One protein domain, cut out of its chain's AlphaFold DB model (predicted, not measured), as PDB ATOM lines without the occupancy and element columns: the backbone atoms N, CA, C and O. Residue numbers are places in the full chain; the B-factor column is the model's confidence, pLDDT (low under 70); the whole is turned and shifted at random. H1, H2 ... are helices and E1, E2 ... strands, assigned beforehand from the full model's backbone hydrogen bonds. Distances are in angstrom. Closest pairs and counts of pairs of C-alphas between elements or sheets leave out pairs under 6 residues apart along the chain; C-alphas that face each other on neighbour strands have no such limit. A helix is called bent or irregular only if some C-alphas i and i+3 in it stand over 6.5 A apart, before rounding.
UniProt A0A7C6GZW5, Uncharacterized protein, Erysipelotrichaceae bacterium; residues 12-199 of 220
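What this domain is: This is residues 12 to 199 of the 220 residues of an uncharacterized protein of Erysipelotrichaceae bacterium (UniProt A0A7C6GZW5). The domain is a flat, open triangle with an empty middle: H2 and H4, side by side and running opposite ways, make one side, the long helix H1 makes the second and meets H4 near its last residues as a V, and a winding stretch with H3, E3 and the small hairpin E1 and E2 runs along the third, toward the first residues of H1. Residues 17 to 37 of H1 stand free. The printed part has 188 residues, with four named helices and three named strands in the order H1 H2 H3 E1 E2 E3 H4; the two-stranded sheet E1 - E2 is antiparallel, and the class is mostly helix. The whole is extended, with a radius of gyration of the C-alphas of 24.8 A, and spans 73 by 54 by 24 A.

Where its parts are: E1 is residues 135 to 138 and E2 residues 141 to 144; C-alpha 135 is at (21.253, -31.444, -52.187). E3 is residues 150 to 152, and H3 is residues 120 to 123. H1, residues 12 to 58, begins at C-alpha 12 (9.939, -40.415, -50.516) and measures 69.1 A from first to last C-alpha. It is irregular, with C-alphas 52 and 55 7.7 A apart, and has a kink of 42 degrees near residue 52. H2, residues 65 to 104, measures 56.5 A and has a kink of 36 degrees near residue 85; it is neither bent nor irregular, but only just: C-alphas 83 and 86 are 6.4 A apart. H4, residues 161 to 197, measures 53.9 A and ends at C-alpha 197 (-7.483, 5.577, -15.917).

How they stand to each other: E1 and E2 form an antiparallel hairpin at 139 degrees, with N 136 and O 143 2.8 A apart and N 138 and O 141 2.9 A apart, within hydrogen-bond range. The closest C-alphas of E1 and H1, those of Ile 138 and Asp 13, are 7.9 A apart. E3 pairs with no named strand, but residues 126 to 127 pair antiparallel with it. H3 and H4 only just touch, with 3 pairs of C-alphas within 8 A, the closest those of Phe 120 and Ser 163 at 5.3 A. H4 is the hub, touching three helices. H4 and H2 touch at a shallow tilt of 7 degrees, opposite ways, closest at the C-alphas of Phe 166 and Gly 94, 3.8 A. H1 touches H4 with residues 42 to 50 alone, at a steep tilt of 60 degrees, the same way; the C-alphas of Gly 46 and Arg 187 come closest, at 4.2 A. H1 touches H2 with residues 49 to 53 alone, at a steep tilt of 55 degrees, opposite ways, closest at the C-alphas of Ile 53 and Ala 72, 6.4 A. Helix packing is mostly crossed, only just: 1 of 3 pairs is at a shallow tilt. Every O i to N i+4 pair is within hydrogen-bond range in H4, against 37 of 43 in H1 and 34 of 36 in H2; H3 is too short for such a pair.

The domain as a whole: The two C-alphas farthest apart, those of Asn 59 and Glu 133, are 73.5 A apart. The printed part has no cut. The links H2 to H3 and H3 to E1 are long, with 15 and 11 residues. The mean pLDDT of the printed part is 90.8, and no printed residue is under 70.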
ATOM      1  N   ASN A  12       8.978 -41.375 -51.034       71.88
ATOM      2  CA  ASN A  12       9.939 -40.415 -50.516       71.88
ATOM      3  C   ASN A  12       9.442 -38.959 -50.606       71.88
ATOM      4  O   ASN A  12       9.515 -38.224 -49.624       71.88
ATOM      5  N   ASP A  13       8.834 -38.563 -51.729       74.00
ATOM      6  CA  ASP A  13       8.313 -37.202 -51.929       74.00
ATOM      7  C   ASP A  13       7.178 -36.894 -50.945       74.00
ATOM      8  O   ASP A  13       7.095 -35.799 -50.387       74.00
ATOM      9  N   LYS A  14       6.322 -37.886 -50.663       76.56
ATOM     10  CA  LYS A  14       5.250 -37.750 -49.663       76.56
ATOM     11  C   LYS A  14       5.816 -37.566 -48.254       76.56
ATOM     12  O   LYS A  14       5.331 -36.705 -47.521       76.56
ATOM     13  N   ARG A  15       6.841 -38.339 -47.877       77.75
ATOM     14  CA  ARG A  15       7.519 -38.212 -46.572       77.75
ATOM     15  C   ARG A  15       8.183 -36.842 -46.420       77.75
ATOM     16  O   ARG A  15       8.054 -36.220 -45.367       77.75
ATOM     17  N   LEU A  16       8.809 -36.338 -47.480       78.75
ATOM     18  CA  LEU A  16       9.476 -35.039 -47.482       78.75
ATOM     19  C   LEU A  16       8.479 -33.870 -47.378       78.75
ATOM     20  O   LEU A  16       8.680 -32.969 -46.564       78.75
ATOM     21  N   ILE A  17       7.355 -33.916 -48.104       82.50
ATOM     22  CA  ILE A  17       6.277 -32.910 -47.996       82.50
ATOM     23  C   ILE A  17       5.700 -32.858 -46.572       82.50
ATOM     24  O   ILE A  17       5.463 -31.772 -46.031       82.50
ATOM     25  N   ILE A  18       5.492 -34.022 -45.944       86.12
ATOM     26  CA  ILE A  18       5.051 -34.101 -44.544       86.12
ATOM     27  C   ILE A  18       6.098 -33.451 -43.626       86.12
ATOM     28  O   ILE A  18       5.735 -32.629 -42.784       86.12
ATOM     29  N   GLY A  19       7.384 -33.750 -43.829       85.75
ATOM     30  CA  GLY A  19       8.491 -33.154 -43.076       85.75
ATOM     31  C   GLY A  19       8.524 -31.622 -43.155       85.75
ATOM     32  O   GLY A  19       8.552 -30.957 -42.119       85.75
ATOM     33  N   ILE A  20       8.426 -31.051 -44.361       85.31
ATOM     34  CA  ILE A  20       8.391 -29.591 -44.566       85.31
ATOM     35  C   ILE A  20       7.173 -28.969 -43.874       85.31
ATOM     36  O   ILE A  20       7.287 -27.935 -43.217       85.31
ATOM     37  N   THR A  21       6.005 -29.605 -43.980       87.75
ATOM     38  CA  THR A  21       4.772 -29.090 -43.370       87.75
ATOM     39  C   THR A  21       4.890 -29.034 -41.844       87.75
ATOM     40  O   THR A  21       4.539 -28.025 -41.231       87.75
ATOM     41  N   ILE A  22       5.441 -30.085 -41.226       92.25
ATOM     42  CA  ILE A  22       5.711 -30.121 -39.783       92.25
ATOM     43  C   ILE A  22       6.717 -29.032 -39.396       92.25
ATOM     44  O   ILE A  22       6.485 -28.322 -38.418       92.25
ATOM     45  N   ALA A  23       7.791 -28.855 -40.170       88.69
ATOM     46  CA  ALA A  23       8.788 -27.819 -39.914       88.69
ATOM     47  C   ALA A  23       8.168 -26.408 -39.930       88.69
ATOM     48  O   ALA A  23       8.416 -25.617 -39.021       88.69
ATOM     49  N   ILE A  24       7.296 -26.112 -40.900       92.44
ATOM     50  CA  ILE A  24       6.583 -24.827 -40.981       92.44
ATOM     51  C   ILE A  24       5.688 -24.616 -39.753       92.44
ATOM     52  O   ILE A  24       5.748 -23.559 -39.121       92.44
ATOM     53  N   ILE A  25       4.883 -25.618 -39.381       95.19
ATOM     54  CA  ILE A  25       4.016 -25.545 -38.193       95.19
ATOM     55  C   ILE A  25       4.855 -25.279 -36.939       95.19
ATOM     56  O   ILE A  25       4.504 -24.425 -36.125       95.19
ATOM     57  N   LEU A  26       5.989 -25.965 -36.802       94.69
ATOM     58  CA  LEU A  26       6.893 -25.820 -35.668       94.69
ATOM     59  C   LEU A  26       7.488 -24.406 -35.584       94.69
ATOM     60  O   LEU A  26       7.509 -23.821 -34.500       94.69
ATOM     61  N   VAL A  27       7.876 -23.805 -36.714       93.19
ATOM     62  CA  VAL A  27       8.327 -22.402 -36.769       93.19
ATOM     63  C   VAL A  27       7.231 -21.447 -36.282       93.19
ATOM     64  O   VAL A  27       7.501 -20.583 -35.445       93.19
ATOM     65  N   PHE A  28       5.982 -21.621 -36.728       95.38
ATOM     66  CA  PHE A  28       4.862 -20.797 -36.256       95.38
ATOM     67  C   PHE A  28       4.612 -20.946 -34.751       95.38
ATOM     68  O   PHE A  28       4.385 -19.945 -34.064       95.38
ATOM     69  N   VAL A  29       4.695 -22.168 -34.218       95.81
ATOM     70  CA  VAL A  29       4.563 -22.427 -32.776       95.81
ATOM     71  C   VAL A  29       5.662 -21.709 -31.991       95.81
ATOM     72  O   VAL A  29       5.359 -21.034 -31.006       95.81
ATOM     73  N   ILE A  30       6.918 -21.782 -32.442       93.50
ATOM     74  CA  ILE A  30       8.045 -21.092 -31.796       93.50
ATOM     75  C   ILE A  30       7.822 -19.575 -31.783       93.50
ATOM     76  O   ILE A  30       7.956 -18.947 -30.731       93.50
ATOM     77  N   ILE A  31       7.420 -18.981 -32.910       93.81
ATOM     78  CA  ILE A  31       7.128 -17.541 -32.994       93.81
ATOM     79  C   ILE A  31       6.002 -17.158 -32.022       93.81
ATOM     80  O   ILE A  31       6.119 -16.164 -31.300       93.81
ATOM     81  N   GLY A  32       4.938 -17.963 -31.948       93.06
ATOM     82  CA  GLY A  32       3.831 -17.752 -31.013       93.06
ATOM     83  C   GLY A  32       4.266 -17.811 -29.545       93.06
ATOM     84  O   GLY A  32       3.882 -16.950 -28.744       93.06
ATOM     85  N   LEU A  33       5.120 -18.776 -29.189       92.94
ATOM     86  CA  LEU A  33       5.681 -18.909 -27.842       92.94
ATOM     87  C   LEU A  33       6.566 -17.714 -27.473       92.94
ATOM     88  O   LEU A  33       6.401 -17.145 -26.390       92.94
ATOM     89  N   ILE A  34       7.452 -17.288 -28.378       90.94
ATOM     90  CA  ILE A  34       8.308 -16.111 -28.181       90.94
ATOM     91  C   ILE A  34       7.444 -14.859 -27.999       90.94
ATOM     92  O   ILE A  34       7.647 -14.103 -27.047       90.94
ATOM     93  N   GLY A  35       6.432 -14.659 -28.849       90.56
ATOM     94  CA  GLY A  35       5.504 -13.533 -28.739       90.56
ATOM     95  C   GLY A  35       4.773 -13.500 -27.393       90.56
ATOM     96  O   GLY A  35       4.722 -12.458 -26.732       90.56
ATOM     97  N   SER A  36       4.278 -14.650 -26.929       92.00
ATOM     98  CA  SER A  36       3.636 -14.782 -25.615       92.00
ATOM     99  C   SER A  36       4.592 -14.437 -24.464       92.00
ATOM    100  O   SER A  36       4.235 -13.676 -23.553       92.00
ATOM    101  N   LEU A  37       5.838 -14.919 -24.532       88.50
ATOM    102  CA  LEU A  37       6.881 -14.621 -23.550       88.50
ATOM    103  C   LEU A  37       7.186 -13.116 -23.485       88.50
ATOM    104  O   LEU A  37       7.263 -12.545 -22.391       88.50
ATOM    105  N   VAL A  38       7.302 -12.456 -24.641       88.44
ATOM    106  CA  VAL A  38       7.534 -11.007 -24.734       88.44
ATOM    107  C   VAL A  38       6.381 -10.237 -24.093       88.44
ATOM    108  O   VAL A  38       6.620  -9.392 -23.229       88.44
ATOM    109  N   VAL A  39       5.128 -10.563 -24.424       88.69
ATOM    110  CA  VAL A  39       3.950  -9.885 -23.850       88.69
ATOM    111  C   VAL A  39       3.891 -10.061 -22.331       88.69
ATOM    112  O   VAL A  39       3.655  -9.092 -21.601       88.69
ATOM    113  N   LYS A  40       4.132 -11.276 -21.826       90.31
ATOM    114  CA  LYS A  40       4.154 -11.559 -20.382       90.31
ATOM    115  C   LYS A  40       5.245 -10.752 -19.675       90.31
ATOM    116  O   LYS A  40       4.982 -10.132 -18.641       90.31
ATOM    117  N   THR A  41       6.434 -10.691 -20.268       87.88
ATOM    118  CA  THR A  41       7.574  -9.926 -19.747       87.88
ATOM    119  C   THR A  41       7.287  -8.426 -19.746       87.88
ATOM    120  O   THR A  41       7.524  -7.755 -18.740       87.88
ATOM    121  N   MET A  42       6.695  -7.890 -20.818       87.69
ATOM    122  CA  MET A  42       6.287  -6.486 -20.887       87.69
ATOM    123  C   MET A  42       5.247  -6.147 -19.818       87.69
ATOM    124  O   MET A  42       5.409  -5.157 -19.108       87.69
ATOM    125  N   LYS A  43       4.217  -6.979 -19.617       88.81
ATOM    126  CA  LYS A  43       3.227  -6.757 -18.547       88.81
ATOM    127  C   LYS A  43       3.886  -6.720 -17.166       88.81
ATOM    128  O   LYS A  43       3.571  -5.843 -16.363       88.81
ATOM    129  N   PHE A  44       4.824  -7.630 -16.900       89.06
ATOM    130  CA  PHE A  44       5.556  -7.666 -15.634       89.06
ATOM    131  C   PHE A  44       6.435  -6.422 -15.434       89.06
ATOM    132  O   PHE A  44       6.352  -5.760 -14.399       89.06
ATOM    133  N   GLN A  45       7.231  -6.045 -16.438       89.50
ATOM    134  CA  GLN A  45       8.090  -4.857 -16.373       89.50
ATOM    135  C   GLN A  45       7.280  -3.556 -16.321       89.50
ATOM    136  O   GLN A  45       7.707  -2.595 -15.677       89.50
ATOM    137  N   GLY A  46       6.107  -3.529 -16.958       87.06
ATOM    138  CA  GLY A  46       5.164  -2.416 -16.931       87.06
ATOM    139  C   GLY A  46       4.701  -2.091 -15.514       87.06
ATOM    140  O   GLY A  46       4.737  -0.926 -15.139       87.06
ATOM    141  N   ARG A  47       4.384  -3.101 -14.689       89.44
ATOM    142  CA  ARG A  47       3.944  -2.912 -13.288       89.44
ATOM    143  C   ARG A  47       4.954  -2.163 -12.418       89.44
ATOM    144  O   ARG A  47       4.555  -1.465 -11.496       89.44
ATOM    145  N   LYS A  48       6.255  -2.232 -12.728       88.38
ATOM    146  CA  LYS A  48       7.275  -1.428 -12.024       88.38
ATOM    147  C   LYS A  48       7.075   0.077 -12.223       88.38
ATOM    148  O   LYS A  48       7.572   0.867 -11.427       88.38
ATOM    149  N   CYS A  49       6.374   0.492 -13.281       89.38
ATOM    150  CA  CYS A  49       6.001   1.889 -13.486       89.38
ATOM    151  C   CYS A  49       5.102   2.399 -12.357       89.38
ATOM    152  O   CYS A  49       5.309   3.520 -11.904       89.38
ATOM    153  N   ASP A  50       4.180   1.565 -11.877       88.12
ATOM    154  CA  ASP A  50       3.214   1.904 -10.833       88.12
ATOM    155  C   ASP A  50       3.957   2.332  -9.552       88.12
ATOM    156  O   ASP A  50       3.686   3.400  -9.012       88.12
ATOM    157  N   THR A  51       4.995   1.589  -9.150       88.94
ATOM    158  CA  THR A  51       5.877   1.944  -8.021       88.94
ATOM    159  C   THR A  51       6.694   3.213  -8.274       88.94
ATOM    160  O   THR A  51       6.988   3.969  -7.357       88.94
ATOM    161  N   LEU A  52       7.093   3.481  -9.521       87.94
ATOM    162  CA  LEU A  52       7.855   4.695  -9.831       87.94
ATOM    163  C   LEU A  52       6.990   5.955  -9.722       87.94
ATOM    164  O   LEU A  52       7.535   7.027  -9.466       87.94
ATOM    165  N   ILE A  53       5.681   5.866  -9.943       91.12
ATOM    166  CA  ILE A  53       4.795   7.038  -9.991       91.12
ATOM    167  C   ILE A  53       3.779   7.092  -8.845       91.12
ATOM    168  O   ILE A  53       3.035   8.067  -8.772       91.12
ATOM    169  N   SER A  54       3.757   6.102  -7.949       88.75
ATOM    170  CA  SER A  54       2.808   6.011  -6.831       88.75
ATOM    171  C   SER A  54       2.777   7.282  -5.990       88.75
ATOM    172  O   SER A  54       1.708   7.840  -5.772       88.75
ATOM    173  N   ASP A  55       3.940   7.799  -5.602       86.56
ATOM    174  CA  ASP A  55       4.036   8.905  -4.642       86.56
ATOM    175  C   ASP A  55       3.401  10.191  -5.178       86.56
ATOM    176  O   ASP A  55       2.748  10.929  -4.448       86.56
ATOM    177  N   VAL A  56       3.554  10.459  -6.479       87.25
ATOM    178  CA  VAL A  56       2.993  11.671  -7.098       87.25
ATOM    179  C   VAL A  56       1.495  11.565  -7.363       87.25
ATOM    180  O   VAL A  56       0.825  12.594  -7.451       87.25
ATOM    181  N   VAL A  57       0.978  10.340  -7.485       86.31
ATOM    182  CA  VAL A  57      -0.456  10.073  -7.638       86.31
ATOM    183  C   VAL A  57      -1.146  10.110  -6.272       86.31
ATOM    184  O   VAL A  57      -2.146  10.806  -6.124       86.31
ATOM    185  N   ILE A  58      -0.586   9.434  -5.262       85.44
ATOM    186  CA  ILE A  58      -1.135   9.366  -3.897       85.44
ATOM    187  C   ILE A  58      -1.167  10.757  -3.257       85.44
ATOM    188  O   ILE A  58      -2.206  11.176  -2.753       85.44
ATOM    189  N   ASN A  59      -0.075  11.520  -3.365       83.62
ATOM    190  CA  ASN A  59       0.010  12.869  -2.796       83.62
ATOM    191  C   ASN A  59      -0.711  13.938  -3.639       83.62
ATOM    192  O   ASN A  59      -0.576  15.126  -3.356       83.62
ATOM    193  N   ARG A  60      -1.434  13.548  -4.703       82.75
ATOM    194  CA  ARG A  60      -2.176  14.444  -5.617       82.75
ATOM    195  C   ARG A  60      -1.348  15.612  -6.174       82.75
ATOM    196  O   ARG A  60      -1.895  16.642  -6.561       82.75
ATOM    197  N   ILE A  61      -0.028  15.434  -6.275       85.06
ATOM    198  CA  ILE A  61       0.903  16.440  -6.818       85.06
ATOM    199  C   ILE A  61       0.616  16.676  -8.306       85.06
ATOM    200  O   ILE A  61       0.836  17.762  -8.840       85.06
ATOM    201  N   VAL A  62       0.131  15.641  -8.992       85.31
ATOM    202  CA  VAL A  62      -0.189  15.687 -10.412       85.31
ATOM    203  C   VAL A  62      -1.699  15.740 -10.601       85.31
ATOM    204  O   VAL A  62      -2.408  14.810 -10.234       85.31
ATOM    205  N   THR A  63      -2.178  16.803 -11.243       84.62
ATOM    206  CA  THR A  63      -3.617  17.066 -11.410       84.62
ATOM    207  C   THR A  63      -4.140  16.730 -12.800       84.62
ATOM    208  O   THR A  63      -5.347  16.675 -13.009       84.62
ATOM    209  N   ASN A  64      -3.243  16.490 -13.760       88.56
ATOM    210  CA  ASN A  64      -3.597  16.306 -15.162       88.56
ATOM    211  C   ASN A  64      -2.895  15.097 -15.805       88.56
ATOM    212  O   ASN A  64      -1.711  14.845 -15.538       88.56
ATOM    213  N   PRO A  65      -3.533  14.433 -16.790       88.50
ATOM    214  CA  PRO A  65      -2.959  13.274 -17.478       88.50
ATOM    215  C   PRO A  65      -1.655  13.611 -18.216       88.50
ATOM    216  O   PRO A  65      -0.705  12.825 -18.227       88.50
ATOM    217  N   ARG A  66      -1.568  14.813 -18.804       89.75
ATOM    218  CA  ARG A  66      -0.357  15.299 -19.491       89.75
ATOM    219  C   ARG A  66       0.819  15.463 -18.526       89.75
ATOM    220  O   ARG A  66       1.946  15.099 -18.866       89.75
ATOM    221  N   GLN A  67       0.557  15.981 -17.326       91.12
ATOM    222  CA  GLN A  67       1.576  16.151 -16.293       91.12
ATOM    223  C   GLN A  67       2.080  14.787 -15.800       91.12
ATOM    224  O   GLN A  67       3.294  14.600 -15.701       91.12
ATOM    225  N   LEU A  68       1.185  13.804 -15.619       90.75
ATOM    226  CA  LEU A  68       1.573  12.452 -15.201       90.75
ATOM    227  C   LEU A  68       2.453  11.775 -16.249       90.75
ATOM    228  O   LEU A  68       3.514  11.256 -15.910       90.75
ATOM    229  N   ARG A  69       2.080  11.845 -17.535       91.56
ATOM    230  CA  ARG A  69       2.901  11.301 -18.631       91.56
ATOM    231  C   ARG A  69       4.286  11.937 -18.679       91.56
ATOM    232  O   ARG A  69       5.280  11.229 -18.832       91.56
ATOM    233  N   LYS A  70       4.370  13.265 -18.538       93.31
ATOM    234  CA  LYS A  70       5.649  13.992 -18.552       93.31
ATOM    235  C   LYS A  70       6.536  13.575 -17.376       93.31
ATOM    236  O   LYS A  70       7.726  13.332 -17.578       93.31
ATOM    237  N   TYR A  71       5.965  13.457 -16.176       93.50
ATOM    238  CA  TYR A  71       6.681  12.997 -14.987       93.50
ATOM    239  C   TYR A  71       7.144  11.540 -15.135       93.50
ATOM    240  O   TYR A  71       8.336  11.251 -14.998       93.50
ATOM    241  N   ALA A  72       6.230  10.642 -15.507       93.44
ATOM    242  CA  ALA A  72       6.504   9.224 -15.704       93.44
ATOM    243  C   ALA A  72       7.593   8.999 -16.759       93.44
ATOM    244  O   ALA A  72       8.529   8.244 -16.513       93.44
ATOM    245  N   ARG A  73       7.546   9.709 -17.896       93.88
ATOM    246  CA  ARG A  73       8.579   9.629 -18.942       93.88
ATOM    247  C   ARG A  73       9.952  10.044 -18.420       93.88
ATOM    248  O   ARG A  73      10.926   9.343 -18.678       93.88
ATOM    249  N   LYS A  74      10.044  11.149 -17.669       94.81
ATOM    250  CA  LYS A  74      11.314  11.607 -17.079       94.81
ATOM    251  C   LYS A  74      11.877  10.585 -16.087       94.81
ATOM    252  O   LYS A  74      13.061  10.263 -16.156       94.81
ATOM    253  N   LYS A  75      11.040  10.055 -15.189       94.50
ATOM    254  CA  LYS A  75      11.470   9.068 -14.186       94.50
ATOM    255  C   LYS A  75      11.835   7.727 -14.832       94.50
ATOM    256  O   LYS A  75      12.868   7.159 -14.494       94.50
ATOM    257  N   ASN A  76      11.064   7.282 -15.825       95.69
ATOM    258  CA  ASN A  76      11.353   6.080 -16.607       95.69
ATOM    259  C   ASN A  76      12.666   6.208 -17.395       95.69
ATOM    260  O   ASN A  76      13.451   5.268 -17.404       95.69
ATOM    261  N   LEU A  77      12.947   7.367 -18.004       95.38
ATOM    262  CA  LEU A  77      14.211   7.606 -18.710       95.38
ATOM    263  C   LEU A  77      15.414   7.539 -17.761       95.38
ATOM    264  O   LEU A  77      16.387   6.860 -18.062       95.38
ATOM    265  N   ARG A  78      15.338   8.185 -16.590       95.44
ATOM    266  CA  ARG A  78      16.407   8.103 -15.575       95.44
ATOM    267  C   ARG A  78      16.636   6.667 -15.109       95.44
ATOM    268  O   ARG A  78      17.777   6.233 -14.987       95.44
ATOM    269  N   TYR A  79      15.553   5.927 -14.875       94.69
ATOM    270  CA  TYR A  79      15.624   4.519 -14.496       94.69
ATOM    271  C   TYR A  79      16.232   3.653 -15.609       94.69
ATOM    272  O   TYR A  79      17.082   2.815 -15.327       94.69
ATOM    273  N   PHE A  80      15.854   3.895 -16.868       95.88
ATOM    274  CA  PHE A  80      16.434   3.230 -18.034       95.88
ATOM    275  C   PHE A  80      17.935   3.487 -18.139       95.88
ATOM    276  O   PHE A  80      18.683   2.526 -18.201       95.88
ATOM    277  N   ILE A  81      18.386   4.744 -18.072       95.56
ATOM    278  CA  ILE A  81      19.816   5.086 -18.152       95.56
ATOM    279  C   ILE A  81      20.604   4.383 -17.040       95.56
ATOM    280  O   ILE A  81      21.637   3.775 -17.310       95.56
ATOM    281  N   LYS A  82      20.082   4.386 -15.804       95.25
ATOM    282  CA  LYS A  82      20.714   3.694 -14.670       95.25
ATOM    283  C   LYS A  82      20.864   2.186 -14.912       95.25
ATOM    284  O   LYS A  82      21.845   1.601 -14.475       95.25
ATOM    285  N   GLN A  83      19.903   1.557 -15.590       94.81
ATOM    286  CA  GLN A  83      19.957   0.128 -15.917       94.81
ATOM    287  C   GLN A  83      20.759  -0.183 -17.177       94.81
ATOM    288  O   GLN A  83      21.343  -1.254 -17.261       94.81
ATOM    289  N   ALA A  84      20.771   0.727 -18.148       96.06
ATOM    290  CA  ALA A  84      21.407   0.547 -19.445       96.06
ATOM    291  C   ALA A  84      22.927   0.727 -19.386       96.06
ATOM    292  O   ALA A  84      23.632   0.175 -20.221       96.06
ATOM    293  N   TRP A  85      23.448   1.458 -18.397       95.81
ATOM    294  CA  TRP A  85      24.889   1.684 -18.272       95.81
ATOM    295  C   TRP A  85      25.692   0.384 -18.135       95.81
ATOM    296  O   TRP A  85      26.710   0.209 -18.796       95.81
ATOM    297  N   LEU A  86      25.210  -0.558 -17.322       95.00
ATOM    298  CA  LEU A  86      25.903  -1.823 -17.092       95.00
ATOM    299  C   LEU A  86      26.016  -2.698 -18.360       95.00
ATOM    300  O   LEU A  86      27.137  -3.058 -18.705       95.00
ATOM    301  N   PRO A  87      24.936  -3.004 -19.108       97.31
ATOM    302  CA  PRO A  87      25.060  -3.743 -20.364       97.31
ATOM    303  C   PRO A  87      25.889  -3.004 -21.422       97.31
ATOM    304  O   PRO A  87      26.582  -3.656 -22.196       97.31
ATOM    305  N   LEU A  88      25.889  -1.665 -21.430       97.00
ATOM    306  CA  LEU A  88      26.775  -0.895 -22.309       97.00
ATOM    307  C   LEU A  88      28.256  -1.091 -21.961       97.00
ATOM    308  O   LEU A  88      29.068  -1.177 -22.876       97.00
ATOM    309  N   ILE A  89      28.612  -1.221 -20.677       97.44
ATOM    310  CA  ILE A  89      29.982  -1.576 -20.272       97.44
ATOM    311  C   ILE A  89      30.361  -2.964 -20.798       97.44
ATOM    312  O   ILE A  89      31.452  -3.121 -21.332       97.44
ATOM    313  N   PHE A  90      29.474  -3.961 -20.690       97.62
ATOM    314  CA  PHE A  90      29.736  -5.298 -21.241       97.62
ATOM    315  C   PHE A  90      29.999  -5.237 -22.750       97.62
ATOM    316  O   PHE A  90      31.013  -5.747 -23.215       97.62
ATOM    317  N   ILE A  91      29.150  -4.535 -23.504       97.56
ATOM    318  CA  ILE A  91      29.359  -4.322 -24.943       97.56
ATOM    319  C   ILE A  91      30.709  -3.635 -25.190       97.56
ATOM    320  O   ILE A  91      31.482  -4.089 -26.028       97.56
ATOM    321  N   LEU A  92      31.035  -2.586 -24.431       97.75
ATOM    322  CA  LEU A  92      32.295  -1.859 -24.575       97.75
ATOM    323  C   LEU A  92      33.519  -2.756 -24.334       97.75
ATOM    324  O   LEU A  92      34.489  -2.643 -25.074       97.75
ATOM    325  N   ILE A  93      33.472  -3.648 -23.340       97.81
ATOM    326  CA  ILE A  93      34.533  -4.636 -23.074       97.81
ATOM    327  C   ILE A  93      34.680  -5.603 -24.251       97.81
ATOM    328  O   ILE A  93      35.797  -5.899 -24.670       97.81
ATOM    329  N   GLY A  94      33.566  -6.081 -24.806       97.19
ATOM    330  CA  GLY A  94      33.601  -6.957 -25.971       97.19
ATOM    331  C   GLY A  94      34.270  -6.270 -27.164       97.19
ATOM    332  O   GLY A  94      35.255  -6.769 -27.705       97.19
ATOM    333  N   PHE A  95      33.778  -5.088 -27.541       96.44
ATOM    334  CA  PHE A  95      34.315  -4.329 -28.674       96.44
ATOM    335  C   PHE A  95      35.754  -3.852 -28.460       96.44
ATOM    336  O   PHE A  95      36.518  -3.802 -29.422       96.44
ATOM    337  N   SER A  96      36.157  -3.531 -27.228       97.19
ATOM    338  CA  SER A  96      37.546  -3.162 -26.946       97.19
ATOM    339  C   SER A  96      38.496  -4.348 -27.112       97.19
ATOM    340  O   SER A  96      39.576  -4.163 -27.664       97.19
ATOM    341  N   ALA A  97      38.091  -5.566 -26.735       96.50
ATOM    342  CA  ALA A  97      38.880  -6.772 -26.990       96.50
ATOM    343  C   ALA A  97      39.124  -6.987 -28.493       96.50
ATOM    344  O   ALA A  97      40.261  -7.231 -28.901       96.50
ATOM    345  N   LEU A  98      38.087  -6.815 -29.319       95.50
ATOM    346  CA  LEU A  98      38.207  -6.911 -30.777       95.50
ATOM    347  C   LEU A  98      39.099  -5.801 -31.357       95.50
ATOM    348  O   LEU A  98      39.963  -6.064 -32.187       95.50
ATOM    349  N   ALA A  99      38.945  -4.562 -30.882       95.62
ATOM    350  CA  ALA A  99      39.784  -3.447 -31.315       95.62
ATOM    351  C   ALA A  99      41.269  -3.663 -30.966       95.62
ATOM    352  O   ALA A  99      42.142  -3.345 -31.773       95.62
ATOM    353  N   ILE A 100      41.566  -4.235 -29.791       95.50
ATOM    354  CA  ILE A 100      42.934  -4.586 -29.381       95.50
ATOM    355  C   ILE A 100      43.521  -5.662 -30.300       95.50
ATOM    356  O   ILE A 100      44.687  -5.549 -30.681       95.50
ATOM    357  N   HIS A 101      42.735  -6.677 -30.667       94.44
ATOM    358  CA  HIS A 101      43.158  -7.711 -31.615       94.44
ATOM    359  C   HIS A 101      43.537  -7.102 -32.971       94.44
ATOM    360  O   HIS A 101      44.672  -7.262 -33.420       94.44
ATOM    361  N   ASN A 102      42.636  -6.316 -33.569       94.31
ATOM    362  CA  ASN A 102      42.864  -5.693 -34.876       94.31
ATOM    363  C   ASN A 102      44.081  -4.759 -34.858       94.31
ATOM    364  O   ASN A 102      44.894  -4.771 -35.778       94.31
ATOM    365  N   TYR A 103      44.253  -3.980 -33.784       94.81
ATOM    366  CA  TYR A 103      45.417  -3.109 -33.627       94.81
ATOM    367  C   TYR A 103      46.736  -3.895 -33.557       94.81
ATOM    368  O   TYR A 103      47.727  -3.488 -34.162       94.81
ATOM    369  N   ARG A 104      46.761  -5.032 -32.846       92.56
ATOM    370  CA  ARG A 104      47.952  -5.893 -32.746       92.56
ATOM    371  C   ARG A 104      48.307  -6.567 -34.070       92.56
ATOM    372  O   ARG A 104      49.489  -6.717 -34.359       92.56
ATOM    373  N   ASN A 105      47.309  -6.897 -34.882       91.12
ATOM    374  CA  ASN A 105      47.480  -7.588 -36.159       91.12
ATOM    375  C   ASN A 105      47.637  -6.621 -37.346       91.12
ATOM    376  O   ASN A 105      47.143  -6.867 -38.440       91.12
ATOM    377  N   GLY A 106      48.324  -5.494 -37.132       89.31
ATOM    378  CA  GLY A 106      48.656  -4.548 -38.202       89.31
ATOM    379  C   GLY A 106      47.501  -3.652 -38.662       89.31
ATOM    380  O   GLY A 106      47.613  -3.014 -39.705       89.31
ATOM    381  N   GLY A 107      46.412  -3.568 -37.892       87.19
ATOM    382  CA  GLY A 107      45.254  -2.741 -38.227       87.19
ATOM    383  C   GLY A 107      44.277  -3.402 -39.199       87.19
ATOM    384  O   GLY A 107      43.551  -2.690 -39.891       87.19
ATOM    385  N   ASP A 108      44.245  -4.736 -39.262       87.69
ATOM    386  CA  ASP A 108      43.257  -5.458 -40.061       87.69
ATOM    387  C   ASP A 108      41.863  -5.386 -39.413       87.69
ATOM    388  O   ASP A 108      41.568  -6.056 -38.427       87.69
ATOM    389  N   TRP A 109      40.990  -4.550 -39.976       88.19
ATOM    390  CA  TRP A 109      39.589  -4.417 -39.554       88.19
ATOM    391  C   TRP A 109      38.641  -5.366 -40.295       88.19
ATOM    392  O   TRP A 109      37.433  -5.316 -40.063       88.19
ATOM    393  N   THR A 110      39.164  -6.209 -41.190       92.12
ATOM    394  CA  THR A 110      38.381  -7.216 -41.923       92.12
ATOM    395  C   THR A 110      38.283  -8.546 -41.181       92.12
ATOM    396  O   THR A 110      37.521  -9.424 -41.590       92.12
ATOM    397  N   TYR A 111      38.992  -8.671 -40.055       92.25
ATOM    398  CA  TYR A 111      38.955  -9.841 -39.194       92.25
ATOM    399  C   TYR A 111      37.523 -10.209 -38.773       92.25
ATOM    400  O   TYR A 111      36.774  -9.398 -38.216       92.25
ATOM    401  N   ASN A 112      37.156 -11.469 -39.013       94.06
ATOM    402  CA  ASN A 112      35.870 -12.024 -38.614       94.06
ATOM    403  C   ASN A 112      36.000 -12.763 -37.268       94.06
ATOM    404  O   ASN A 112      36.524 -13.880 -37.257       94.06
ATOM    405  N   PRO A 113      35.447 -12.238 -36.157       93.56
ATOM    406  CA  PRO A 113      35.539 -12.881 -34.846       93.56
ATOM    407  C   PRO A 113      34.731 -14.180 -34.723       93.56
ATOM    408  O   PRO A 113      34.825 -14.855 -33.703       93.56
ATOM    409  N   PHE A 114      33.932 -14.549 -35.726       94.62
ATOM    410  CA  PHE A 114      33.153 -15.791 -35.757       94.62
ATOM    411  C   PHE A 114      33.771 -16.878 -36.645       94.62
ATOM    412  O   PHE A 114      33.132 -17.900 -36.880       94.62
ATOM    413  N   ASN A 115      34.985 -16.674 -37.160       92.75
ATOM    414  CA  ASN A 115      35.653 -17.689 -37.969       92.75
ATOM    415  C   ASN A 115      36.010 -18.945 -37.135       92.75
ATOM    416  O   ASN A 115      35.998 -18.911 -35.902       92.75
ATOM    417  N   THR A 116      36.318 -20.051 -37.815       92.56
ATOM    418  CA  THR A 116      36.601 -21.366 -37.208       92.56
ATOM    419  C   THR A 116      38.090 -21.684 -37.048       92.56
ATOM    420  O   THR A 116      38.414 -22.788 -36.632       92.56
ATOM    421  N   VAL A 117      38.991 -20.761 -37.395       90.69
ATOM    422  CA  VAL A 117      40.449 -20.965 -37.325       90.69
ATOM    423  C   VAL A 117      41.006 -20.341 -36.049       90.69
ATOM    424  O   VAL A 117      41.620 -21.017 -35.231       90.69
ATOM    425  N   ASP A 118      40.752 -19.052 -35.857       91.50
ATOM    426  CA  ASP A 118      41.232 -18.251 -34.732       91.50
ATOM    427  C   ASP A 118      40.125 -17.346 -34.161       91.50
ATOM    428  O   ASP A 118      40.404 -16.371 -33.469       91.50
ATOM    429  N   GLY A 119      38.857 -17.652 -34.447       93.56
ATOM    430  CA  GLY A 119      37.674 -16.946 -33.952       93.56
ATOM    431  C   GLY A 119      36.853 -17.755 -32.945       93.56
ATOM    432  O   GLY A 119      37.201 -18.863 -32.558       93.56
ATOM    433  N   PHE A 120      35.706 -17.215 -32.526       95.50
ATOM    434  CA  PHE A 120      34.753 -17.897 -31.638       95.50
ATOM    435  C   PHE A 120      34.165 -19.174 -32.255       95.50
ATOM    436  O   PHE A 120      33.685 -20.043 -31.529       95.50
ATOM    437  N   GLY A 121      34.202 -19.301 -33.586       93.19
ATOM    438  CA  GLY A 121      33.707 -20.474 -34.298       93.19
ATOM    439  C   GLY A 121      34.450 -21.761 -33.936       93.19
ATOM    440  O   GLY A 121      33.865 -22.829 -34.074       93.19
ATOM    441  N   THR A 122      35.673 -21.679 -33.398       95.12
ATOM    442  CA  THR A 122      36.444 -22.838 -32.909       95.12
ATOM    443  C   THR A 122      35.720 -23.607 -31.798       95.12
ATOM    444  O   THR A 122      35.873 -24.820 -31.699       95.12
ATOM    445  N   LEU A 123      34.883 -22.935 -30.996       94.12
ATOM    446  CA  LEU A 123      34.145 -23.526 -29.870       94.12
ATOM    447  C   LEU A 123      32.812 -24.170 -30.270       94.12
ATOM    448  O   LEU A 123      32.107 -24.708 -29.415       94.12
ATOM    449  N   VAL A 124      32.428 -24.080 -31.543       93.00
ATOM    450  CA  VAL A 124      31.113 -24.505 -32.021       93.00
ATOM    451  C   VAL A 124      31.281 -25.524 -33.139       93.00
ATOM    452  O   VAL A 124      32.181 -25.419 -33.970       93.00
ATOM    453  N   TYR A 125      30.378 -26.503 -33.172       92.31
ATOM    454  CA  TYR A 125      30.256 -27.379 -34.327       92.31
ATOM    455  C   TYR A 125      29.839 -26.568 -35.547       92.31
ATOM    456  O   TYR A 125      28.816 -25.878 -35.528       92.31
ATOM    457  N   THR A 126      30.611 -26.684 -36.619       90.62
ATOM    458  CA  THR A 126      30.202 -26.193 -37.933       90.62
ATOM    459  C   THR A 126      30.087 -27.360 -38.893       90.62
ATOM    460  O   THR A 126      30.787 -28.367 -38.772       90.62
ATOM    461  N   TRP A 127      29.170 -27.232 -39.842       89.69
ATOM    462  CA  TRP A 127      28.906 -28.234 -40.864       89.69
ATOM    463  C   TRP A 127      29.212 -27.654 -42.236       89.69
ATOM    464  O   TRP A 127      28.969 -26.467 -42.470       89.69
ATOM    465  N   ASP A 128      29.742 -28.485 -43.129       87.25
ATOM    466  CA  ASP A 128      30.021 -28.083 -44.502       87.25
ATOM    467  C   ASP A 128      28.769 -28.237 -45.373       87.25
ATOM    468  O   ASP A 128      28.364 -29.343 -45.727       87.25
ATOM    469  N   PHE A 129      28.151 -27.105 -45.710       86.38
ATOM    470  CA  PHE A 129      26.983 -27.033 -46.591       86.38
ATOM    471  C   PHE A 129      27.353 -26.841 -48.072       86.38
ATOM    472  O   PHE A 129      26.461 -26.602 -48.890       86.38
ATOM    473  N   SER A 130      28.643 -26.891 -48.413       86.38
ATOM    474  CA  SER A 130      29.150 -26.621 -49.765       86.38
ATOM    475  C   SER A 130      29.161 -27.862 -50.655       86.38
ATOM    476  O   SER A 130      29.249 -27.727 -51.874       86.38
ATOM    477  N   ASP A 131      29.087 -29.053 -50.059       83.31
ATOM    478  CA  ASP A 131      29.096 -30.330 -50.772       83.31
ATOM    479  C   ASP A 131      27.827 -30.451 -51.644       83.31
ATOM    480  O   ASP A 131      26.725 -30.471 -51.099       83.31
ATOM    481  N   PRO A 132      27.921 -30.503 -52.986       81.75
ATOM    482  CA  PRO A 132      26.749 -30.584 -53.857       81.75
ATOM    483  C   PRO A 132      25.934 -31.864 -53.655       81.75
ATOM    484  O   PRO A 132      24.746 -31.880 -53.977       81.75
ATOM    485  N   GLU A 133      26.553 -32.925 -53.128       82.81
ATOM    486  CA  GLU A 133      25.921 -34.235 -52.951       82.81
ATOM    487  C   GLU A 133      24.853 -34.234 -51.845       82.81
ATOM    488  O   GLU A 133      23.974 -35.094 -51.845       82.81
ATOM    489  N   ILE A 134      24.854 -33.239 -50.947       85.31
ATOM    490  CA  ILE A 134      23.844 -33.125 -49.880       85.31
ATOM    491  C   ILE A 134      22.504 -32.572 -50.380       85.31
ATOM    492  O   ILE A 134      21.524 -32.588 -49.631       85.31
ATOM    493  N   TYR A 135      22.450 -32.051 -51.610       85.31
ATOM    494  CA  TYR A 135      21.253 -31.444 -52.187       85.31
ATOM    495  C   TYR A 135      20.654 -32.324 -53.283       85.31
ATOM    496  O   TYR A 135      21.315 -32.716 -54.242       85.31
ATOM    497  N   SER A 136      19.346 -32.542 -53.198       83.56
ATOM    498  CA  SER A 136      18.552 -33.212 -54.227       83.56
ATOM    499  C   SER A 136      17.561 -32.234 -54.858       83.56
ATOM    500  O   SER A 136      17.036 -31.339 -54.196       83.56
ATOM    501  N   ASN A 137      17.302 -32.377 -56.158       83.69
ATOM    502  CA  ASN A 137      16.319 -31.558 -56.866       83.69
ATOM    503  C   ASN A 137      14.960 -32.255 -56.880       83.69
ATOM    504  O   ASN A 137      14.811 -33.307 -57.498       83.69
ATOM    505  N   ILE A 138      13.954 -31.636 -56.260       72.69
ATOM    506  CA  ILE A 138      12.581 -32.147 -56.226       72.69
ATOM    507  C   ILE A 138      11.645 -31.024 -56.680       72.69
ATOM    508  O   ILE A 138      11.680 -29.919 -56.146       72.69
ATOM    509  N   PHE A 139      10.827 -31.279 -57.706       75.94
ATOM    510  CA  PHE A 139       9.932 -30.276 -58.315       75.94
ATOM    511  C   PHE A 139      10.629 -28.974 -58.766       75.94
ATOM    512  O   PHE A 139      10.031 -27.901 -58.731       75.94
ATOM    513  N   GLY A 140      11.893 -29.059 -59.196       76.88
ATOM    514  CA  GLY A 140      12.687 -27.891 -59.607       76.88
ATOM    515  C   GLY A 140      13.207 -27.039 -58.444       76.88
ATOM    516  O   GLY A 140      13.715 -25.946 -58.678       76.88
ATOM    517  N   VAL A 141      13.087 -27.530 -57.206       78.06
ATOM    518  CA  VAL A 141      13.629 -26.904 -55.998       78.06
ATOM    519  C   VAL A 141      14.743 -27.790 -55.442       78.06
ATOM    520  O   VAL A 141      14.539 -28.987 -55.231       78.06
ATOM    521  N   THR A 142      15.915 -27.208 -55.189       83.94
ATOM    522  CA  THR A 142      17.016 -27.863 -54.472       83.94
ATOM    523  C   THR A 142      16.687 -27.940 -52.986       83.94
ATOM    524  O   THR A 142      16.512 -26.919 -52.319       83.94
ATOM    525  N   VAL A 143      16.600 -29.157 -52.457       81.25
ATOM    526  CA  VAL A 143      16.310 -29.435 -51.048       81.25
ATOM    527  C   VAL A 143      17.428 -30.287 -50.461       81.25
ATOM    528  O   VAL A 143      17.970 -31.162 -51.133       81.25
ATOM    529  N   LEU A 144      17.763 -30.034 -49.196       83.44
ATOM    530  CA  LEU A 144      18.715 -30.837 -48.434       83.44
ATOM    531  C   LEU A 144      18.190 -32.281 -48.300       83.44
ATOM    532  O   LEU A 144      17.136 -32.489 -47.696       83.44
ATOM    533  N   SER A 145      18.894 -33.251 -48.885       83.06
ATOM    534  CA  SER A 145      18.580 -34.685 -48.796       83.06
ATOM    535  C   SER A 145      19.369 -35.397 -47.708       83.06
ATOM    536  O   SER A 145      18.798 -36.252 -47.035       83.06
ATOM    537  N   ASP A 146      20.632 -35.020 -47.510       84.31
ATOM    538  CA  ASP A 146      21.527 -35.648 -46.538       84.31
ATOM    539  C   ASP A 146      22.061 -34.643 -45.519       84.31
ATOM    540  O   ASP A 146      22.116 -33.434 -45.756       84.31
ATOM    541  N   TRP A 147      22.442 -35.152 -44.345       85.50
ATOM    542  CA  TRP A 147      23.029 -34.311 -43.312       85.50
ATOM    543  C   TRP A 147      24.487 -33.977 -43.664       85.50
ATOM    544  O   TRP A 147      25.264 -34.892 -43.954       85.50
ATOM    545  N   PRO A 148      24.889 -32.696 -43.615       88.81
ATOM    546  CA  PRO A 148      26.243 -32.285 -43.965       88.81
ATOM    547  C   PRO A 148      27.296 -32.877 -43.023       88.81
ATOM    548  O   PRO A 148      27.055 -33.108 -41.833       88.81
ATOM    549  N   LYS A 149      28.505 -33.081 -43.554       89.88
ATOM    550  CA  LYS A 149      29.663 -33.528 -42.767       89.88
ATOM    551  C   LYS A 149      30.100 -32.427 -41.799       89.88
ATOM    552  O   LYS A 149      29.929 -31.235 -42.061       89.88
ATOM    553  N   VAL A 150      30.663 -32.834 -40.664       90.56
ATOM    554  CA  VAL A 150      31.226 -31.900 -39.681       90.56
ATOM    555  C   VAL A 150      32.491 -31.274 -40.270       90.56
ATOM    556  O   VAL A 150      33.382 -31.989 -40.721       90.56
ATOM    557  N   SER A 151      32.545 -29.943 -40.284       90.12
ATOM    558  CA  SER A 151      33.683 -29.156 -40.775       90.12
ATOM    559  C   SER A 151      34.616 -28.730 -39.643       90.12
ATOM    560  O   SER A 151      35.830 -28.742 -39.826       90.12
ATOM    561  N   ASN A 152      34.063 -28.371 -38.483       91.88
ATOM    562  CA  ASN A 152      34.825 -28.008 -37.293       91.88
ATOM    563  C   ASN A 152      34.273 -28.740 -36.073       91.88
ATOM    564  O   ASN A 152      33.060 -28.752 -35.844       91.88
ATOM    565  N   GLU A 153      35.175 -29.285 -35.266       93.00
ATOM    566  CA  GLU A 153      34.861 -29.832 -33.951       93.00
ATOM    567  C   GLU A 153      35.265 -28.830 -32.857       93.00
ATOM    568  O   GLU A 153      36.289 -28.155 -33.003       93.00
ATOM    569  N   PRO A 154      34.497 -28.712 -31.757       94.88
ATOM    570  CA  PRO A 154      34.800 -27.783 -30.680       94.88
ATOM    571  C   PRO A 154      36.175 -28.031 -30.067       94.88
ATOM    572  O   PRO A 154      36.420 -29.066 -29.447       94.88
ATOM    573  N   HIS A 155      37.051 -27.042 -30.175       93.69
ATOM    574  CA  HIS A 155      38.356 -27.056 -29.536       93.69
ATOM    575  C   HIS A 155      38.748 -25.645 -29.102       93.69
ATOM    576  O   HIS A 155      38.287 -24.641 -29.643       93.69
ATOM    577  N   PHE A 156      39.584 -25.561 -28.070       94.81
ATOM    578  CA  PHE A 156      40.014 -24.283 -27.524       94.81
ATOM    579  C   PHE A 156      41.339 -23.848 -28.155       94.81
ATOM    580  O   PHE A 156      42.350 -24.533 -28.025       94.81
ATOM    581  N   VAL A 157      41.319 -22.683 -28.798       94.50
ATOM    582  CA  VAL A 157      42.479 -22.027 -29.426       94.50
ATOM    583  C   VAL A 157      42.839 -20.763 -28.643       94.50
ATOM    584  O   VAL A 157      41.955 -19.955 -28.356       94.50
ATOM    585  N   MET A 158      44.115 -20.581 -28.288       94.19
ATOM    586  CA  MET A 158      44.575 -19.446 -27.468       94.19
ATOM    587  C   MET A 158      44.571 -18.127 -28.243       94.19
ATOM    588  O   MET A 158      44.256 -17.072 -27.693       94.19
ATOM    589  N   GLU A 159      44.883 -18.194 -29.529       92.50
ATOM    590  CA  GLU A 159      44.919 -17.074 -30.465       92.50
ATOM    591  C   GLU A 159      43.537 -16.403 -30.582       92.50
ATOM    592  O   GLU A 159      43.436 -15.184 -30.729       92.50
ATOM    593  N   ALA A 160      42.470 -17.180 -30.375       94.31
ATOM    594  CA  ALA A 160      41.078 -16.747 -30.431       94.31
ATOM    595  C   ALA A 160      40.553 -16.080 -29.145       94.31
ATOM    596  O   ALA A 160      39.370 -15.732 -29.067       94.31
ATOM    597  N   ILE A 161      41.398 -15.856 -28.128       95.12
ATOM    598  CA  ILE A 161      40.968 -15.310 -26.826       95.12
ATOM    599  C   ILE A 161      40.186 -13.995 -26.956       95.12
ATOM    600  O   ILE A 161      39.186 -13.785 -26.264       95.12
ATOM    601  N   TYR A 162      40.600 -13.118 -27.871       95.38
ATOM    602  CA  TYR A 162      39.936 -11.839 -28.110       95.38
ATOM    603  C   TYR A 162      38.533 -12.021 -28.684       95.38
ATOM    604  O   TYR A 162      37.608 -11.322 -28.269       95.38
ATOM    605  N   SER A 163      38.357 -13.001 -29.569       96.19
ATOM    606  CA  SER A 163      37.064 -13.372 -30.140       96.19
ATOM    607  C   SER A 163      36.144 -13.993 -29.096       96.19
ATOM    608  O   SER A 163      34.958 -13.663 -29.058       96.19
ATOM    609  N   TYR A 164      36.674 -14.797 -28.170       96.62
ATOM    610  CA  TYR A 164      35.888 -15.317 -27.048       96.62
ATOM    611  C   TYR A 164      35.368 -14.204 -26.142       96.62
ATOM    612  O   TYR A 164      34.174 -14.157 -25.837       96.62
ATOM    613  N   VAL A 165      36.244 -13.274 -25.748       96.94
ATOM    614  CA  VAL A 165      35.853 -12.117 -24.936       96.94
ATOM    615  C   VAL A 165      34.847 -11.253 -25.693       96.94
ATOM    616  O   VAL A 165      33.806 -10.908 -25.131       96.94
ATOM    617  N   PHE A 166      35.102 -10.956 -26.971       97.25
ATOM    618  CA  PHE A 166      34.198 -10.175 -27.810       97.25
ATOM    619  C   PHE A 166      32.798 -10.786 -27.852       97.25
ATOM    620  O   PHE A 166      31.835 -10.091 -27.522       97.25
ATOM    621  N   VAL A 167      32.675 -12.064 -28.217       96.12
ATOM    622  CA  VAL A 167      31.367 -12.705 -28.398       96.12
ATOM    623  C   VAL A 167      30.627 -12.815 -27.072       96.12
ATOM    624  O   VAL A 167      29.475 -12.395 -26.996       96.12
ATOM    625  N   VAL A 168      31.269 -13.301 -26.006       96.38
ATOM    626  CA  VAL A 168      30.600 -13.499 -24.709       96.38
ATOM    627  C   VAL A 168      30.108 -12.170 -24.132       96.38
ATOM    628  O   VAL A 168      28.931 -12.042 -23.785       96.38
ATOM    629  N   PHE A 169      30.975 -11.157 -24.059       97.75
ATOM    630  CA  PHE A 169      30.616  -9.872 -23.458       97.75
ATOM    631  C   PHE A 169      29.634  -9.077 -24.325       97.75
ATOM    632  O   PHE A 169      28.671  -8.517 -23.793       97.75
ATOM    633  N   SER A 170      29.809  -9.076 -25.650       96.81
ATOM    634  CA  SER A 170      28.871  -8.412 -26.563       96.81
ATOM    635  C   SER A 170      27.503  -9.083 -26.538       96.81
ATOM    636  O   SER A 170      26.494  -8.386 -26.489       96.81
ATOM    637  N   PHE A 171      27.442 -10.417 -26.512       96.00
ATOM    638  CA  PHE A 171      26.178 -11.150 -26.498       96.00
ATOM    639  C   PHE A 171      25.407 -10.941 -25.190       96.00
ATOM    640  O   PHE A 171      24.230 -10.575 -25.221       96.00
ATOM    641  N   ILE A 172      26.074 -11.088 -24.037       97.06
ATOM    642  CA  ILE A 172      25.469 -10.823 -22.722       97.06
ATOM    643  C   ILE A 172      25.001  -9.369 -22.634       97.06
ATOM    644  O   ILE A 172      23.863  -9.101 -22.238       97.06
ATOM    645  N   GLY A 173      25.860  -8.424 -23.026       97.44
ATOM    646  CA  GLY A 173      25.544  -7.002 -23.000       97.44
ATOM    647  C   GLY A 173      24.367  -6.649 -23.912       97.44
ATOM    648  O   GLY A 173      23.454  -5.944 -23.483       97.44
ATOM    649  N   LEU A 174      24.325  -7.189 -25.132       96.81
ATOM    650  CA  LEU A 174      23.255  -6.942 -26.100       96.81
ATOM    651  C   LEU A 174      21.922  -7.533 -25.636       96.81
ATOM    652  O   LEU A 174      20.920  -6.815 -25.613       96.81
ATOM    653  N   LEU A 175      21.895  -8.794 -25.192       95.75
ATOM    654  CA  LEU A 175      20.678  -9.413 -24.654       95.75
ATOM    655  C   LEU A 175      20.132  -8.636 -23.455       95.75
ATOM    656  O   LEU A 175      18.938  -8.331 -23.386       95.75
ATOM    657  N   TRP A 176      21.004  -8.265 -22.518       96.25
ATOM    658  CA  TRP A 176      20.598  -7.495 -21.350       96.25
ATOM    659  C   TRP A 176      20.095  -6.097 -21.750       96.25
ATOM    660  O   TRP A 176      19.035  -5.663 -21.289       96.25
ATOM    661  N   TYR A 177      20.772  -5.410 -22.673       96.88
ATOM    662  CA  TYR A 177      20.316  -4.118 -23.190       96.88
ATOM    663  C   TYR A 177      18.931  -4.204 -23.850       96.88
ATOM    664  O   TYR A 177      18.083  -3.332 -23.620       96.88
ATOM    665  N   LEU A 178      18.658  -5.270 -24.611       94.44
ATOM    666  CA  LEU A 178      17.343  -5.520 -25.207       94.44
ATOM    667  C   LEU A 178      16.259  -5.693 -24.135       94.44
ATOM    668  O   LEU A 178      15.204  -5.064 -24.233       94.44
ATOM    669  N   ILE A 179      16.525  -6.455 -23.070       92.56
ATOM    670  CA  ILE A 179      15.584  -6.634 -21.950       92.56
ATOM    671  C   ILE A 179      15.280  -5.291 -21.266       92.56
ATOM    672  O   ILE A 179      14.123  -4.978 -20.959       92.56
ATOM    673  N   VAL A 180      16.305  -4.466 -21.032       94.69
ATOM    674  CA  VAL A 180      16.155  -3.139 -20.409       94.69
ATOM    675  C   VAL A 180      15.361  -2.190 -21.316       94.69
ATOM    676  O   VAL A 180      14.470  -1.479 -20.835       94.69
ATOM    677  N   SER A 181      15.619  -2.230 -22.624       94.94
ATOM    678  CA  SER A 181      14.901  -1.463 -23.651       94.94
ATOM    679  C   SER A 181      13.428  -1.862 -23.749       94.94
ATOM    680  O   SER A 181      12.546  -1.001 -23.697       94.94
ATOM    681  N   GLN A 182      13.130  -3.163 -23.773       93.44
ATOM    682  CA  GLN A 182      11.754  -3.666 -23.704       93.44
ATOM    683  C   GLN A 182      11.056  -3.207 -22.419       93.44
ATOM    684  O   GLN A 182       9.909  -2.758 -22.454       93.44
ATOM    685  N   GLY A 183      11.758  -3.244 -21.283       93.69
ATOM    686  CA  GLY A 183      11.244  -2.731 -20.016       93.69
ATOM    687  C   GLY A 183      10.904  -1.238 -20.071       93.69
ATOM    688  O   GLY A 183       9.880  -0.821 -19.527       93.69
ATOM    689  N   TYR A 184      11.721  -0.424 -20.744       95.31
ATOM    690  CA  TYR A 184      11.450   1.002 -20.941       95.31
ATOM    691  C   TYR A 184      10.180   1.242 -21.765       95.31
ATOM    692  O   TYR A 184       9.344   2.063 -21.365       95.31
ATOM    693  N   LEU A 185      10.006   0.506 -22.867       93.69
ATOM    694  CA  LEU A 185       8.805   0.578 -23.702       93.69
ATOM    695  C   LEU A 185       7.560   0.148 -22.922       93.69
ATOM    696  O   LEU A 185       6.575   0.885 -22.876       93.69
ATOM    697  N   ALA A 186       7.632  -0.984 -22.222       94.00
ATOM    698  CA  ALA A 186       6.537  -1.502 -21.410       94.00
ATOM    699  C   ALA A 186       6.070  -0.507 -20.333       94.00
ATOM    700  O   ALA A 186       4.873  -0.255 -20.187       94.00
ATOM    701  N   ARG A 187       7.008   0.114 -19.608       94.75
ATOM    702  CA  ARG A 187       6.689   1.148 -18.608       94.75
ATOM    703  C   ARG A 187       6.100   2.407 -19.244       94.75
ATOM    704  O   ARG A 187       5.226   3.032 -18.653       94.75
ATOM    705  N   THR A 188       6.534   2.768 -20.450       93.50
ATOM    706  CA  THR A 188       5.979   3.920 -21.178       93.50
ATOM    707  C   THR A 188       4.527   3.677 -21.590       93.50
ATOM    708  O   THR A 188       3.683   4.539 -21.352       93.50
ATOM    709  N   LEU A 189       4.215   2.495 -22.131       92.75
ATOM    710  CA  LEU A 189       2.838   2.107 -22.463       92.75
ATOM    711  C   LEU A 189       1.955   2.086 -21.210       92.75
ATOM    712  O   LEU A 189       0.897   2.717 -21.189       92.75
ATOM    713  N   ARG A 190       2.442   1.477 -20.122       92.81
ATOM    714  CA  ARG A 190       1.743   1.454 -18.832       92.81
ATOM    715  C   ARG A 190       1.461   2.857 -18.286       92.81
ATOM    716  O   ARG A 190       0.357   3.115 -17.816       92.81
ATOM    717  N   ALA A 191       2.412   3.787 -18.385       92.06
ATOM    718  CA  ALA A 191       2.211   5.176 -17.966       92.06
ATOM    719  C   ALA A 191       1.123   5.891 -18.787       92.06
ATOM    720  O   ALA A 191       0.360   6.696 -18.247       92.06
ATOM    721  N   ILE A 192       1.030   5.603 -20.090       90.56
ATOM    722  CA  ILE A 192      -0.031   6.137 -20.952       90.56
ATOM    723  C   ILE A 192      -1.391   5.582 -20.521       90.56
ATOM    724  O   ILE A 192      -2.332   6.364 -20.384       90.56
ATOM    725  N   GLU A 193      -1.495   4.281 -20.252       90.50
ATOM    726  CA  GLU A 193      -2.725   3.658 -19.746       90.50
ATOM    727  C   GLU A 193      -3.151   4.242 -18.392       90.50
ATOM    728  O   GLU A 193      -4.287   4.690 -18.245       90.50
ATOM    729  N   LEU A 194      -2.232   4.314 -17.422       88.19
ATOM    730  CA  LEU A 194      -2.492   4.865 -16.085       88.19
ATOM    731  C   LEU A 194      -2.933   6.321 -16.139       88.19
ATOM    732  O   LEU A 194      -3.866   6.709 -15.447       88.19
ATOM    733  N   SER A 195      -2.312   7.127 -16.999       89.19
ATOM    734  CA  SER A 195      -2.720   8.524 -17.164       89.19
ATOM    735  C   SER A 195      -4.135   8.694 -17.700       89.19
ATOM    736  O   SER A 195      -4.708   9.755 -17.507       89.19
ATOM    737  N   LYS A 196      -4.695   7.699 -18.393       88.50
ATOM    738  CA  LYS A 196      -6.104   7.742 -18.783       88.50
ATOM    739  C   LYS A 196      -6.958   7.344 -17.584       88.50
ATOM    740  O   LYS A 196      -7.736   8.163 -17.128       88.50
ATOM    741  N   LYS A 197      -6.687   6.171 -17.003       87.00
ATOM    742  CA  LYS A 197      -7.483   5.577 -15.917       87.00
ATOM    743  C   LYS A 197      -7.554   6.422 -14.640       87.00
ATOM    744  O   LYS A 197      -8.612   6.539 -14.047       87.00
ATOM    745  N   VAL A 198      -6.443   7.020 -14.205       84.06
ATOM    746  CA  VAL A 198      -6.394   7.805 -12.950       84.06
ATOM    747  C   VAL A 198      -7.178   9.119 -13.054       84.06
ATOM    748  O   VAL A 198      -7.688   9.610 -12.054       84.06
ATOM    749  N   PHE A 199      -7.270   9.692 -14.255       83.06
ATOM    750  CA  PHE A 199      -7.965  10.960 -14.506       83.06
ATOM    751  C   PHE A 199      -9.296  10.760 -15.240       83.06
ATOM    752  O   PHE A 199      -9.893  11.727 -15.716       83.06
TER     753      PHE A 199